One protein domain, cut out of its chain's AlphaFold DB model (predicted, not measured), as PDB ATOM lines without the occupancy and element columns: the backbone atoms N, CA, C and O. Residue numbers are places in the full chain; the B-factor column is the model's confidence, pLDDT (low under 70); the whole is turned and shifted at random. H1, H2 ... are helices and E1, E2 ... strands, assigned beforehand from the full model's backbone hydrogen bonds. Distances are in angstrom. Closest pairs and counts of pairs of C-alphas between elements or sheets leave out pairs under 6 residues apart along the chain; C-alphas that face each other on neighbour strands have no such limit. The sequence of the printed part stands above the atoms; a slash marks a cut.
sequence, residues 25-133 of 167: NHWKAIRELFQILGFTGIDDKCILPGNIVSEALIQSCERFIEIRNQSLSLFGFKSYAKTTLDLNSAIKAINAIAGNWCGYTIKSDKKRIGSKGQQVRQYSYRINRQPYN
ATOM      1  N   ASN A  25      -3.638 119.929 112.811       66.88
ATOM      2  CA  ASN A  25      -2.624 119.413 111.888       66.88
ATOM      3  C   ASN A  25      -2.449 117.894 112.052       66.88
ATOM      4  O   ASN A  25      -2.460 117.150 111.074       66.88
ATOM      5  N   HIS A  26      -2.443 117.398 113.292       69.50
ATOM      6  CA  HIS A  26      -2.430 115.959 113.574       69.50
ATOM      7  C   HIS A  26      -3.678 115.219 113.080       69.50
ATOM      8  O   HIS A  26      -3.598 114.070 112.647       69.50
ATOM      9  N   TRP A  27      -4.848 115.859 113.141       70.88
ATOM     10  CA  TRP A  27      -6.076 115.271 112.616       70.88
ATOM     11  C   TRP A  27      -6.088 115.223 111.083       70.88
ATOM     12  O   TRP A  27      -6.549 114.244 110.495       70.88
ATOM     13  N   LYS A  28      -5.554 116.256 110.424       76.50
ATOM     14  CA  LYS A  28      -5.342 116.277 108.970       76.50
ATOM     15  C   LYS A  28      -4.435 115.123 108.530       76.50
ATOM     16  O   LYS A  28      -4.867 114.333 107.700       76.50
ATOM     17  N   ALA A  29      -3.294 114.941 109.193       71.38
ATOM     18  CA  ALA A  29      -2.361 113.848 108.917       71.38
ATOM     19  C   ALA A  29      -2.989 112.456 109.063       71.38
ATOM     20  O   ALA A  29      -2.795 111.575 108.228       71.38
ATOM     21  N   ILE A  30      -3.797 112.255 110.109       73.81
ATOM     22  CA  ILE A  30      -4.527 110.998 110.294       73.81
ATOM     23  C   ILE A  30      -5.522 110.776 109.163       73.81
ATOM     24  O   ILE A  30      -5.582 109.679 108.617       73.81
ATOM     25  N   ARG A  31      -6.305 111.794 108.796       77.81
ATOM     26  CA  ARG A  31      -7.259 111.669 107.688       77.81
ATOM     27  C   ARG A  31      -6.560 111.329 106.378       77.81
ATOM     28  O   ARG A  31      -7.030 110.435 105.686       77.81
ATOM     29  N   GLU A  32      -5.449 111.988 106.074       78.62
ATOM     30  CA  GLU A  32      -4.645 111.720 104.877       78.62
ATOM     31  C   GLU A  32      -4.069 110.296 104.898       78.62
ATOM     32  O   GLU A  32      -4.236 109.563 103.928       78.62
ATOM     33  N   LEU A  33      -3.533 109.826 106.033       78.25
ATOM     34  CA  LEU A  33      -3.102 108.431 106.200       78.25
ATOM     35  C   LEU A  33      -4.234 107.440 105.888       78.25
ATOM     36  O   LEU A  33      -4.039 106.467 105.163       78.25
ATOM     37  N   PHE A  34      -5.434 107.682 106.416       77.50
ATOM     38  CA  PHE A  34      -6.591 106.834 106.143       77.50
ATOM     39  C   PHE A  34      -7.051 106.914 104.679       77.50
ATOM     40  O   PHE A  34      -7.429 105.889 104.118       77.50
ATOM     41  N   GLN A  35      -6.972 108.081 104.040       80.50
ATOM     42  CA  GLN A  35      -7.287 108.238 102.616       80.50
ATOM     43  C   GLN A  35      -6.309 107.481 101.716       80.50
ATOM     44  O   GLN A  35      -6.753 106.807 100.789       80.50
ATOM     45  N   ILE A  36      -5.005 107.525 102.009       76.06
ATOM     46  CA  ILE A  36      -3.989 106.749 101.277       76.06
ATOM     47  C   ILE A  36      -4.262 105.244 101.432       76.06
ATOM     48  O   ILE A  36      -4.074 104.463 100.500       76.06
ATOM     49  N   LEU A  37      -4.780 104.836 102.592       73.25
ATOM     50  CA  LEU A  37      -5.250 103.475 102.853       73.25
ATOM     51  C   LEU A  37      -6.629 103.162 102.240       73.25
ATOM     52  O   LEU A  37      -7.206 102.123 102.543       73.25
ATOM     53  N   GLY A  38      -7.176 104.032 101.389       74.31
ATOM     54  CA  GLY A  38      -8.440 103.811 100.681       74.31
ATOM     55  C   GLY A  38      -9.698 104.061 101.517       74.31
ATOM     56  O   GLY A  38     -10.808 103.823 101.043       74.31
ATOM     57  N   PHE A  39      -9.569 104.563 102.746       76.50
ATOM     58  CA  PHE A  39     -10.721 104.918 103.564       76.50
ATOM     59  C   PHE A  39     -11.202 106.336 103.239       76.50
ATOM     60  O   PHE A  39     -10.554 107.332 103.560       76.50
ATOM     61  N   THR A  40     -12.389 106.445 102.649       73.00
ATOM     62  CA  THR A  40     -13.026 107.732 102.338       73.00
ATOM     63  C   THR A  40     -14.046 108.134 103.404       73.00
ATOM     64  O   THR A  40     -14.753 107.283 103.942       73.00
ATOM     65  N   GLY A  41     -14.180 109.438 103.674       68.56
ATOM     66  CA  GLY A  41     -15.240 109.968 104.547       68.56
ATOM     67  C   GLY A  41     -15.016 109.758 106.050       68.56
ATOM     68  O   GLY A  41     -15.969 109.807 106.826       68.56
ATOM     69  N   ILE A  42     -13.772 109.514 106.476       71.38
ATOM     70  CA  ILE A  42     -13.435 109.430 107.899       71.38
ATOM     71  C   ILE A  42     -13.452 110.828 108.527       71.38
ATOM     72  O   ILE A  42     -12.685 111.711 108.137       71.38
ATOM     73  N   ASP A  43     -14.288 110.997 109.550       66.50
ATOM     74  CA  ASP A  43     -14.244 112.122 110.481       66.50
ATOM     75  C   ASP A  43     -14.008 111.639 111.937       66.50
ATOM     76  O   ASP A  43     -13.883 110.439 112.203       66.50
ATOM     77  N   ASP A  44     -13.896 112.567 112.891       62.12
ATOM     78  CA  ASP A  44     -13.631 112.298 114.314       62.12
ATOM     79  C   ASP A  44     -14.848 111.717 115.069       62.12
ATOM     80  O   ASP A  44     -14.766 111.331 116.243       62.12
ATOM     81  N   LYS A  45     -15.995 111.635 114.395       66.38
ATOM     82  CA  LYS A  45     -17.288 111.171 114.911       66.38
ATOM     83  C   LYS A  45     -17.745 109.876 114.240       66.38
ATOM     84  O   LYS A  45     -18.576 109.168 114.812       66.38
ATOM     85  N   CYS A  46     -17.189 109.548 113.080       64.44
ATOM     86  CA  CYS A  46     -17.575 108.425 112.251       64.44
ATOM     87  C   CYS A  46     -17.274 107.102 112.951       64.44
ATOM     88  O   CYS A  46     -16.146 106.790 113.341       64.44
ATOM     89  N   ILE A  47     -18.324 106.293 113.074       70.19
ATOM     90  CA  ILE A  47     -18.228 104.886 113.438       70.19
ATOM     91  C   ILE A  47     -18.313 104.101 112.133       70.19
ATOM     92  O   ILE A  47     -19.359 104.089 111.484       70.19
ATOM     93  N   LEU A  48     -17.221 103.448 111.746       76.62
ATOM     94  CA  LEU A  48     -17.180 102.638 110.535       76.62
ATOM     95  C   LEU A  48     -17.651 101.209 110.836       76.62
ATOM     96  O   LEU A  48     -17.160 100.583 111.786       76.62
ATOM     97  N   PRO A  49     -18.586 100.653 110.048       77.25
ATOM     98  CA  PRO A  49     -19.001  99.270 110.206       77.25
ATOM     99  C   PRO A  49     -17.881  98.328 109.744       77.25
ATOM    100  O   PRO A  49     -17.164  98.586 108.778       77.25
ATOM    101  N   GLY A  50     -17.706  97.218 110.461       77.00
ATOM    102  CA  GLY A  50     -16.522  96.377 110.313       77.00
ATOM    103  C   GLY A  50     -16.380  95.682 108.960       77.00
ATOM    104  O   GLY A  50     -15.257  95.387 108.567       77.00
ATOM    105  N   ASN A  51     -17.472  95.461 108.223       80.12
ATOM    106  CA  ASN A  51     -17.416  94.932 106.858       80.12
ATOM    107  C   ASN A  51     -16.747  95.925 105.894       80.12
ATOM    108  O   ASN A  51     -15.846  95.516 105.173       80.12
ATOM    109  N   ILE A  52     -17.098  97.217 105.963       80.94
ATOM    110  CA  ILE A  52     -16.467  98.269 105.148       80.94
ATOM    111  C   ILE A  52     -14.981  98.379 105.495       80.94
ATOM    112  O   ILE A  52     -14.138  98.451 104.609       80.94
ATOM    113  N   VAL A  53     -14.644  98.324 106.789       78.12
ATOM    114  CA  VAL A  53     -13.241  98.386 107.227       78.12
ATOM    115  C   VAL A  53     -12.433  97.185 106.741       78.12
ATOM    116  O   VAL A  53     -11.282  97.336 106.343       78.12
ATOM    117  N   SER A  54     -13.029  95.993 106.766       78.44
ATOM    118  CA  SER A  54     -12.361  94.774 106.304       78.44
ATOM    119  C   SER A  54     -12.134  94.800 104.796       78.44
ATOM    120  O   SER A  54     -11.062  94.428 104.338       78.44
ATOM    121  N   GLU A  55     -13.129  95.248 104.034       84.94
ATOM    122  CA  GLU A  55     -13.054  95.344 102.578       84.94
ATOM    123  C   GLU A  55     -12.019  96.379 102.132       84.94
ATOM    124  O   GLU A  55     -11.151  96.055 101.322       84.94
ATOM    125  N   ALA A  56     -12.035  97.573 102.735       81.12
ATOM    126  CA  ALA A  56     -11.031  98.603 102.484       81.12
ATOM    127  C   ALA A  56      -9.616  98.092 102.788       81.12
ATOM    128  O   ALA A  56      -8.716  98.264 101.975       81.12
ATOM    129  N   LEU A  57      -9.428  97.371 103.902       80.25
ATOM    130  CA  LEU A  57      -8.129  96.794 104.247       80.25
ATOM    131  C   LEU A  57      -7.654  95.738 103.239       80.25
ATOM    132  O   LEU A  57      -6.464  95.669 102.943       80.25
ATOM    133  N   ILE A  58      -8.563  94.902 102.730       83.38
ATOM    134  CA  ILE A  58      -8.237  93.908 101.700       83.38
ATOM    135  C   ILE A  58      -7.801  94.620 100.416       83.38
ATOM    136  O   ILE A  58      -6.779  94.255  99.837       83.38
ATOM    137  N   GLN A  59      -8.532  95.660 100.006       83.75
ATOM    138  CA  GLN A  59      -8.215  96.459  98.819       83.75
ATOM    139  C   GLN A  59      -6.903  97.238  98.973       83.75
ATOM    140  O   GLN A  59      -6.153  97.383  98.012       83.75
ATOM    141  N   SER A  60      -6.594  97.702 100.184       82.06
ATOM    142  CA  SER A  60      -5.401  98.491 100.485       82.06
ATOM    143  C   SER A  60      -4.242  97.658 101.039       82.06
ATOM    144  O   SER A  60      -3.298  98.236 101.575       82.06
ATOM    145  N   CYS A  61      -4.303  96.322 101.005       79.19
ATOM    146  CA  CYS A  61      -3.401  95.470 101.791       79.19
ATOM    147  C   CYS A  61      -1.922  95.681 101.432       79.19
ATOM    148  O   CYS A  61      -1.081  95.810 102.323       79.19
ATOM    149  N   GLU A  62      -1.599  95.752 100.140       81.88
ATOM    150  CA  GLU A  62      -0.229  95.990  99.665       81.88
ATOM    151  C   GLU A  62       0.265  97.383 100.075       81.88
ATOM    152  O   GLU A  62       1.317  97.507 100.708       81.88
ATOM    153  N   ARG A  63      -0.558  98.412  99.831       82.31
ATOM    154  CA  ARG A  63      -0.294  99.806 100.225       82.31
ATOM    155  C   ARG A  63      -0.075  99.934 101.735       82.31
ATOM    156  O   ARG A  63       0.815 100.643 102.189       82.31
ATOM    157  N   PHE A  64      -0.861  99.212 102.533       79.81
ATOM    158  CA  PHE A  64      -0.738  99.200 103.986       79.81
ATOM    159  C   PHE A  64       0.596  98.614 104.441       79.81
ATOM    160  O   PHE A  64       1.230  99.151 105.349       79.81
ATOM    161  N   ILE A  65       1.021  97.501 103.841       78.56
ATOM    162  CA  ILE A  65       2.301  96.867 104.167       78.56
ATOM    163  C   ILE A  65       3.452  97.819 103.840       78.56
ATOM    164  O   ILE A  65       4.370  97.957 104.648       78.56
ATOM    165  N   GLU A  66       3.383  98.505 102.702       82.38
ATOM    166  CA  GLU A  66       4.366  99.506 102.297       82.38
ATOM    167  C   GLU A  66       4.445 100.672 103.290       82.38
ATOM    168  O   GLU A  66       5.507 100.904 103.871       82.38
ATOM    169  N   ILE A  67       3.315 101.321 103.578       77.31
ATOM    170  CA  ILE A  67       3.213 102.427 104.542       77.31
ATOM    171  C   ILE A  67       3.716 102.013 105.919       77.31
ATOM    172  O   ILE A  67       4.455 102.745 106.582       77.31
ATOM    173  N   ARG A  68       3.339 100.816 106.363       77.00
ATOM    174  CA  ARG A  68       3.805 100.263 107.627       77.00
ATOM    175  C   ARG A  68       5.322 100.101 107.625       77.00
ATOM    176  O   ARG A  68       5.953 100.448 108.617       77.00
ATOM    177  N   ASN A  69       5.910  99.568 106.558       78.25
ATOM    178  CA  ASN A  69       7.354  99.355 106.475       78.25
ATOM    179  C   ASN A  69       8.120 100.681 106.401       78.25
ATOM    180  O   ASN A  69       9.125 100.828 107.094       78.25
ATOM    181  N   GLN A  70       7.616 101.656 105.638       77.31
ATOM    182  CA  GLN A  70       8.145 103.023 105.599       77.31
ATOM    183  C   GLN A  70       8.094 103.663 106.994       77.31
ATOM    184  O   GLN A  70       9.113 104.142 107.485       77.31
ATOM    185  N   SER A  71       6.951 103.569 107.680       72.38
ATOM    186  CA  SER A  71       6.777 104.082 109.047       72.38
ATOM    187  C   SER A  71       7.735 103.407 110.033       72.38
ATOM    188  O   SER A  71       8.427 104.075 110.793       72.38
ATOM    189  N   LEU A  72       7.819 102.072 110.021       72.06
ATOM    190  CA  LEU A  72       8.725 101.329 110.900       72.06
ATOM    191  C   LEU A  72      10.186 101.712 110.641       72.06
ATOM    192  O   LEU A  72      10.923 101.930 111.599       72.06
ATOM    193  N   SER A  73      10.580 101.854 109.373       72.88
ATOM    194  CA  SER A  73      11.917 102.312 108.991       72.88
ATOM    195  C   SER A  73      12.200 103.727 109.496       72.88
ATOM    196  O   SER A  73      13.283 103.968 110.024       72.88
ATOM    197  N   LEU A  74      11.239 104.647 109.361       69.06
ATOM    198  CA  LEU A  74      11.371 106.035 109.806       69.06
ATOM    199  C   LEU A  74      11.604 106.124 111.320       69.06
ATOM    200  O   LEU A  74      12.469 106.863 111.779       69.06
ATOM    201  N   PHE A  75      10.888 105.313 112.096       65.44
ATOM    202  CA  PHE A  75      11.023 105.271 113.553       65.44
ATOM    203  C   PHE A  75      12.140 104.333 114.052       65.44
ATOM    204  O   PHE A  75      12.252 104.091 115.254       65.44
ATOM    205  N   GLY A  76      12.966 103.777 113.158       67.44
ATOM    206  CA  GLY A  76      14.080 102.895 113.524       67.44
ATOM    207  C   GLY A  76      13.666 101.507 114.035       67.44
ATOM    208  O   GLY A  76      14.483 100.783 114.609       67.44
ATOM    209  N   PHE A  77      12.413 101.098 113.827       64.88
ATOM    210  CA  PHE A  77      11.928  99.769 114.185       64.88
ATOM    211  C   PHE A  77      12.272  98.746 113.095       64.88
ATOM    212  O   PHE A  77      11.928  98.903 111.925       64.88
ATOM    213  N   LYS A  78      12.879  97.618 113.481       56.00
ATOM    214  CA  LYS A  78      13.031  96.467 112.577       56.00
ATOM    215  C   LYS A  78      11.688  95.750 112.407       56.00
ATOM    216  O   LYS A  78      11.122  95.247 113.378       56.00
ATOM    217  N   SER A  79      11.184  95.659 111.175       57.69
ATOM    218  CA  SER A  79       9.970  94.895 110.872       57.69
ATOM    219  C   SER A  79      10.292  93.406 110.700       57.69
ATOM    220  O   SER A  79      10.930  93.012 109.728       57.69
ATOM    221  N   TYR A  80       9.807  92.558 111.609       54.09
ATOM    222  CA  TYR A  80       9.858  91.088 111.474       54.09
ATOM    223  C   TYR A  80       8.489  90.477 111.146       54.09
ATOM    224  O   TYR A  80       8.255  89.283 111.333       54.09
ATOM    225  N   ALA A  81       7.527  91.305 110.753       55.22
ATOM    226  CA  ALA A  81       6.145  90.879 110.687       55.22
ATOM    227  C   ALA A  81       5.819  90.149 109.385       55.22
ATOM    228  O   ALA A  81       6.276  90.529 108.312       55.22
ATOM    229  N   LYS A  82       4.981  89.115 109.509       58.59
ATOM    230  CA  LYS A  82       4.478  88.322 108.386       58.59
ATOM    231  C   LYS A  82       3.794  89.211 107.340       58.59
ATOM    232  O   LYS A  82       3.097  90.159 107.693       58.59
ATOM    233  N   THR A  83       3.952  88.829 106.072       59.31
ATOM    234  CA  THR A  83       3.332  89.445 104.885       59.31
ATOM    235  C   THR A  83       1.801  89.398 104.925       59.31
ATOM    236  O   THR A  83       1.140  90.194 104.272       59.31
ATOM    237  N   THR A  84       1.215  88.484 105.706       58.94
ATOM    238  CA  THR A  84      -0.239  88.374 105.869       58.94
ATOM    239  C   THR A  84      -0.740  89.382 106.895       58.94
ATOM    240  O   THR A  84      -0.392  89.308 108.076       58.94
ATOM    241  N   LEU A  85      -1.588  90.300 106.443       70.19
ATOM    242  CA  LEU A  85      -2.196  91.313 107.286       70.19
ATOM    243  C   LEU A  85      -3.624  90.902 107.655       70.19
ATOM    244  O   LEU A  85      -4.548  91.043 106.860       70.19
ATOM    245  N   ASP A  86      -3.823  90.393 108.869       78.62
ATOM    246  CA  ASP A  86      -5.171  90.289 109.425       78.62
ATOM    247  C   ASP A  86      -5.621  91.643 110.003       78.62
ATOM    248  O   ASP A  86      -4.804  92.458 110.441       78.62
ATOM    249  N   LEU A  87      -6.935  91.875 110.036       76.81
ATOM    250  CA  LEU A  87      -7.522  93.143 110.476       76.81
ATOM    251  C   LEU A  87      -7.100  93.555 111.896       76.81
ATOM    252  O   LEU A  87      -6.862  94.736 112.144       76.81
ATOM    253  N   ASN A  88      -6.950  92.611 112.831       79.81
ATOM    254  CA  ASN A  88      -6.505  92.954 114.183       79.81
ATOM    255  C   ASN A  88      -5.040  93.398 114.189       79.81
ATOM    256  O   ASN A  88      -4.686  94.331 114.914       79.81
ATOM    257  N   SER A  89      -4.190  92.749 113.395       79.62
ATOM    258  CA  SER A  89      -2.793  93.155 113.227       79.62
ATOM    259  C   SER A  89      -2.670  94.521 112.549       79.62
ATOM    260  O   SER A  89      -1.866  95.340 112.999       79.62
ATOM    261  N   ALA A  90      -3.498  94.811 111.541       77.44
ATOM    262  CA  ALA A  90      -3.561  96.127 110.907       77.44
ATOM    263  C   ALA A  90      -3.950  97.221 111.906       77.44
ATOM    264  O   ALA A  90      -3.238  98.211 112.048       77.44
ATOM    265  N   ILE A  91      -5.020  97.007 112.676       77.12
ATOM    266  CA  ILE A  91      -5.480  97.965 113.691       77.12
ATOM    267  C   ILE A  91      -4.399  98.216 114.745       77.12
ATOM    268  O   ILE A  91      -4.181  99.359 115.137       77.12
ATOM    269  N   LYS A  92      -3.682  97.176 115.191       79.62
ATOM    270  CA  LYS A  92      -2.554  97.341 116.122       79.62
ATOM    271  C   LYS A  92      -1.430  98.182 115.522       79.62
ATOM    272  O   LYS A  92      -0.889  99.030 116.226       79.62
ATOM    273  N   ALA A  93      -1.085  97.958 114.256       76.50
ATOM    274  CA  ALA A  93      -0.059  98.737 113.572       76.50
ATOM    275  C   ALA A  93      -0.487 100.203 113.399       76.50
ATOM    276  O   ALA A  93       0.297 101.090 113.725       76.50
ATOM    277  N   ILE A  94      -1.738 100.469 113.002       76.31
ATOM    278  CA  ILE A  94      -2.261 101.842 112.921       76.31
ATOM    279  C   ILE A  94      -2.261 102.497 114.300       76.31
ATOM    280  O   ILE A  94      -1.823 103.631 114.425       76.31
ATOM    281  N   ASN A  95      -2.684 101.792 115.351       75.56
ATOM    282  CA  ASN A  95      -2.663 102.328 116.713       75.56
ATOM    283  C   ASN A  95      -1.247 102.628 117.207       75.56
ATOM    284  O   ASN A  95      -1.067 103.587 117.948       75.56
ATOM    285  N   ALA A  96      -0.248 101.843 116.804       73.50
ATOM    286  CA  ALA A  96       1.145 102.134 117.121       73.50
ATOM    287  C   ALA A  96       1.636 103.389 116.383       73.50
ATOM    288  O   ALA A  96       2.276 104.236 116.995       73.50
ATOM    289  N   ILE A  97       1.295 103.543 115.099       70.31
ATOM    290  CA  ILE A  97       1.666 104.719 114.297       70.31
ATOM    291  C   ILE A  97       0.935 105.967 114.816       70.31
ATOM    292  O   ILE A  97       1.567 106.915 115.266       70.31
ATOM    293  N   ALA A  98      -0.398 105.953 114.825       70.00
ATOM    294  CA  ALA A  98      -1.234 107.086 115.217       70.00
ATOM    295  C   ALA A  98      -1.136 107.421 116.714       70.00
ATOM    296  O   ALA A  98      -1.233 108.592 117.091       70.00
ATOM    297  N   GLY A  99      -0.932 106.414 117.567       67.50
ATOM    298  CA  GLY A  99      -0.733 106.595 119.002       67.50
ATOM    299  C   GLY A  99       0.599 107.271 119.304       67.50
ATOM    300  O   GLY A  99       0.615 108.237 120.064       67.50
ATOM    301  N   ASN A 100       1.685 106.831 118.656       67.81
ATOM    302  CA  ASN A 100       3.003 107.451 118.820       67.81
ATOM    303  C   ASN A 100       3.090 108.837 118.167       67.81
ATOM    304  O   ASN A 100       3.813 109.691 118.665       67.81
ATOM    305  N   TRP A 101       2.374 109.063 117.063       67.19
ATOM    306  CA  TRP A 101       2.479 110.300 116.288       67.19
ATOM    307  C   TRP A 101       1.569 111.415 116.801       67.19
ATOM    308  O   TRP A 101       2.010 112.533 117.043       67.19
ATOM    309  N   CYS A 102       0.287 111.105 116.980       65.31
ATOM    310  CA  CYS A 102      -0.758 112.117 117.117       65.31
ATOM    311  C   CYS A 102      -1.602 111.922 118.387       65.31
ATOM    312  O   CYS A 102      -2.522 112.704 118.642       65.31
ATOM    313  N   GLY A 103      -1.335 110.867 119.167       67.94
ATOM    314  CA  GLY A 103      -2.137 110.494 120.328       67.94
ATOM    315  C   GLY A 103      -3.550 110.053 119.946       67.94
ATOM    316  O   GLY A 103      -4.502 110.402 120.639       67.94
ATOM    317  N   TYR A 104      -3.725 109.325 118.841       70.38
ATOM    318  CA  TYR A 104      -5.021 108.752 118.460       70.38
ATOM    319  C   TYR A 104      -4.991 107.232 118.500       70.38
ATOM    320  O   TYR A 104      -3.987 106.590 118.210       70.38
ATOM    321  N   THR A 105      -6.138 106.650 118.836       76.00
ATOM    322  CA  THR A 105      -6.324 105.201 118.893       76.00
ATOM    323  C   THR A 105      -7.640 104.816 118.239       76.00
ATOM    324  O   THR A 105      -8.686 105.421 118.475       76.00
ATOM    325  N   ILE A 106      -7.609 103.769 117.430       77.06
ATOM    326  CA  ILE A 106      -8.793 103.077 116.948       77.06
ATOM    327  C   ILE A 106      -9.260 102.139 118.053       77.06
ATOM    328  O   ILE A 106      -8.523 101.253 118.501       77.06
ATOM    329  N   LYS A 107     -10.515 102.309 118.461       80.88
ATOM    330  CA  LYS A 107     -11.224 101.347 119.297       80.88
ATOM    331  C   LYS A 107     -12.169 100.531 118.436       80.88
ATOM    332  O   LYS A 107     -12.755 101.035 117.480       80.88
ATOM    333  N   SER A 108     -12.309  99.267 118.802       81.81
ATOM    334  CA  SER A 108     -13.270  98.355 118.204       81.81
ATOM    335  C   SER A 108     -14.372  98.065 119.211       81.81
ATOM    336  O   SER A 108     -14.092  97.545 120.293       81.81
ATOM    337  N   ASP A 109     -15.605  98.342 118.827       80.69
ATOM    338  CA  ASP A 109     -16.797  97.962 119.564       80.69
ATOM    339  C   ASP A 109     -17.410  96.717 118.934       80.69
ATOM    340  O   ASP A 109     -17.284  96.450 117.735       80.69
ATOM    341  N   LYS A 110     -18.070  95.919 119.769       85.81
ATOM    342  CA  LYS A 110     -18.650  94.648 119.356       85.81
ATOM    343  C   LYS A 110     -20.081  94.550 119.836       85.81
ATOM    344  O   LYS A 110     -20.338  94.534 121.039       85.81
ATOM    345  N   LYS A 111     -21.005  94.390 118.894       85.25
ATOM    346  CA  LYS A 111     -22.428  94.215 119.175       85.25
ATOM    347  C   LYS A 111     -22.893  92.840 118.711       85.25
ATOM    348  O   LYS A 111     -22.437  92.323 117.693       85.25
ATOM    349  N   ARG A 112     -23.795  92.223 119.476       83.31
ATOM    350  CA  ARG A 112     -24.535  91.039 119.026       83.31
ATOM    351  C   ARG A 112     -25.860  91.494 118.446       83.31
ATOM    352  O   ARG A 112     -26.583  92.240 119.102       83.31
ATOM    353  N   ILE A 113     -26.152  91.055 117.234       80.50
ATOM    354  CA  ILE A 113     -27.376  91.403 116.519       80.50
ATOM    355  C   ILE A 113     -28.080  90.109 116.149       80.50
ATOM    356  O   ILE A 113     -27.429  89.149 115.746       80.50
ATOM    357  N   GLY A 114     -29.397  90.080 116.327       83.06
ATOM    358  CA  GLY A 114     -30.232  88.914 116.053       83.06
ATOM    359  C   GLY A 114     -30.963  88.399 117.289       83.06
ATOM    360  O   GLY A 114     -30.619  88.706 118.437       83.06
ATOM    361  N   SER A 115     -31.999  87.609 117.032       76.38
ATOM    362  CA  SER A 115     -32.794  86.926 118.048       76.38
ATOM    363  C   SER A 115     -31.963  85.861 118.777       76.38
ATOM    364  O   SER A 115     -30.920  85.396 118.306       76.38
ATOM    365  N   LYS A 116     -32.399  85.494 119.986       74.06
ATOM    366  CA  LYS A 116     -31.744  84.479 120.823       74.06
ATOM    367  C   LYS A 116     -31.673  83.159 120.028       74.06
ATOM    368  O   LYS A 116     -32.707  82.580 119.731       74.06
ATOM    369  N   GLY A 117     -30.466  82.728 119.651       76.88
ATOM    370  CA  GLY A 117     -30.223  81.550 118.799       76.88
ATOM    371  C   GLY A 117     -29.624  81.852 117.416       76.88
ATOM    372  O   GLY A 117     -28.961  80.990 116.856       76.88
ATOM    373  N   GLN A 118     -29.760  83.083 116.905       79.94
ATOM    374  CA  GLN A 118     -29.224  83.525 115.601       79.94
ATOM    375  C   GLN A 118     -28.326  84.771 115.725       79.94
ATOM    376  O   GLN A 118     -28.234  85.594 114.818       79.94
ATOM    377  N   GLN A 119     -27.671  84.952 116.876       82.31
ATOM    378  CA  GLN A 119     -26.868  86.147 117.129       82.31
ATOM    379  C   GLN A 119     -25.577  86.156 116.303       82.31
ATOM    380  O   GLN A 119     -24.670  85.357 116.542       82.31
ATOM    381  N   VAL A 120     -25.451  87.136 115.415       78.69
ATOM    382  CA  VAL A 120     -24.220  87.438 114.681       78.69
ATOM    383  C   VAL A 120     -23.447  88.531 115.419       78.69
ATOM    384  O   VAL A 120     -24.017  89.472 115.976       78.69
ATOM    385  N   ARG A 121     -22.120  88.390 115.469       81.81
ATOM    386  CA  ARG A 121     -21.217  89.399 116.035       81.81
ATOM    387  C   ARG A 121     -20.890  90.423 114.956       81.81
ATOM    388  O   ARG A 121     -20.199  90.085 114.002       81.81
ATOM    389  N   GLN A 122     -21.340  91.659 115.138       81.69
ATOM    390  CA  GLN A 122     -20.943  92.782 114.297       81.69
ATOM    391  C   GLN A 122     -19.882  93.610 115.020       81.69
ATOM    392  O   GLN A 122     -20.012  93.914 116.210       81.69
ATOM    393  N   TYR A 123     -18.824  93.942 114.288       82.00
ATOM    394  CA  TYR A 123     -17.768  94.836 114.741       82.00
ATOM    395  C   TYR A 123     -17.995  96.227 114.163       82.00
ATOM    396  O   TYR A 123     -18.455  96.369 113.030       82.00
ATOM    397  N   SER A 124     -17.663  97.242 114.945       81.06
ATOM    398  CA  SER A 124     -17.634  98.637 114.521       81.06
ATOM    399  C   SER A 124     -16.362  99.286 115.042       81.06
ATOM    400  O   SER A 124     -15.891  98.943 116.124       81.06
ATOM    401  N   TYR A 125     -15.804 100.216 114.281       81.06
ATOM    402  CA  TYR A 125     -14.533 100.853 114.599       81.06
ATOM    403  C   TYR A 125     -14.717 102.357 114.718       81.06
ATOM    404  O   TYR A 125     -15.429 102.965 113.921       81.06
ATOM    405  N   ARG A 126     -14.073 102.953 115.720       81.31
ATOM    406  CA  ARG A 126     -14.104 104.395 115.959       81.31
ATOM    407  C   ARG A 126     -12.710 104.903 116.277       81.31
ATOM    408  O   ARG A 126     -12.016 104.331 117.122       81.31
ATOM    409  N   ILE A 127     -12.331 106.006 115.645       75.00
ATOM    410  CA  ILE A 127     -11.107 106.727 115.983       75.00
ATOM    411  C   ILE A 127     -11.403 107.605 117.193       75.00
ATOM    412  O   ILE A 127     -12.362 108.369 117.211       75.00
ATOM    413  N   ASN A 128     -10.589 107.468 118.229       71.81
ATOM    414  CA  ASN A 128     -10.684 108.279 119.427       71.81
ATOM    415  C   ASN A 128      -9.357 108.984 119.650       71.81
ATOM    416  O   ASN A 128      -8.290 108.373 119.567       71.81
ATOM    417  N   ARG A 129      -9.434 110.261 120.015       69.94
ATOM    418  CA  ARG A 129      -8.286 110.961 120.571       69.94
ATOM    419  C   ARG A 129      -7.973 110.360 121.939       69.94
ATOM    420  O   ARG A 129      -8.852 110.257 122.796       69.94
ATOM    421  N   GLN A 130      -6.740 109.923 122.129       63.44
ATOM    422  CA  GLN A 130      -6.250 109.512 123.430       63.44
ATOM    423  C   GLN A 130      -6.139 110.775 124.295       63.44
ATOM    424  O   GLN A 130      -5.542 111.764 123.857       63.44
ATOM    425  N   PRO A 131      -6.739 110.799 125.500       53.47
ATOM    426  CA  PRO A 131      -6.473 111.875 126.438       53.47
ATOM    427  C   PRO A 131      -4.971 111.874 126.713       53.47
ATOM    428  O   PRO A 131      -4.385 110.834 127.025       53.47
ATOM    429  N   TYR A 132      -4.350 113.031 126.505       46.53
ATOM    430  CA  TYR A 132      -2.918 113.210 126.675       46.53
ATOM    431  C   TYR A 132      -2.614 113.169 128.171       46.53
ATOM    432  O   TYR A 132      -2.603 114.192 128.853       46.53
ATOM    433  N   ASN A 133      -2.441 111.964 128.705       44.53
ATOM    434  CA  ASN A 133      -1.878 111.777 130.030       44.53
ATOM    435  C   ASN A 133      -0.423 112.214 129.882       44.53
ATOM    436  O   ASN A 133       0.324 111.586 129.136       44.53
TER     437      ASN A 133
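This is residues 25 to 133 of the 167 residues of an uncharacterized protein of Rhizophagus sp. MUCL 43196 (UniProt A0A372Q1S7). What is the main picture? A long two-stranded hairpin, E2 and E3, has short E1 beside E3; H4 packs over E2, and H1, H2 and H3 gather near H4. The hairpin's loop and the stretch after H3 make the two ends of the longest axis. What makes it up? The printed part has 109 residues with four named helices and three named strands, in the order H1 E1 H2 H3 H4 E2 E3; the antiparallel sheet runs E1 E3 E2, and the class is mixed. It is compact, with a radius of gyration of the C-alphas of 14.9 A, and spans 50 by 32 by 26 A.

How do the strands pair? E3, residues 120 to 129, forms a hairpin with E2, residues 104 to 113, with N 107 and O 126 2.9 A apart, within hydrogen-bond range. E1, residues 47 to 49, is antiparallel to E3, with N 48 and O 125 2.9 A apart. What is on the sheet? H4, residues 87 to 102, is over E2 at a height over the sheet of 7.0 A; their closest C-alphas, of Asn 95 and Thr 105, are 5.1 A apart. On the same face, H2, residues 50 to 59, is over none of the strands, at a height of 6.1 A. What of the other helices? H1, residues 25 to 36, touches H4 with residues 26 to 30 alone, the closest C-alphas being those of His 26 and Cys 102, 5.5 A. H3, residues 61 to 74, is close to H4 but not clearly touching, the closest C-alphas being those of Arg 68 and Ala 93, 7.3 A. In H1, H2, H3 and H4 every O i to N i+4 pair is within hydrogen-bond range.

Where are the anchors? H1 begins at C-alpha 25 (-2.624, 119.413, 111.888), and E3 ends at C-alpha 129 (-8.286, 110.961, 120.571). How long are the longer elements? H4 measures 21.2 A, E2 28.4 A and E3 29.0 A.

Which link is long? H3 to H4, residues 75 to 86; the printed part has no cut. Where is confidence low? Residues under 70 include 74 to 84 and 129 to 133.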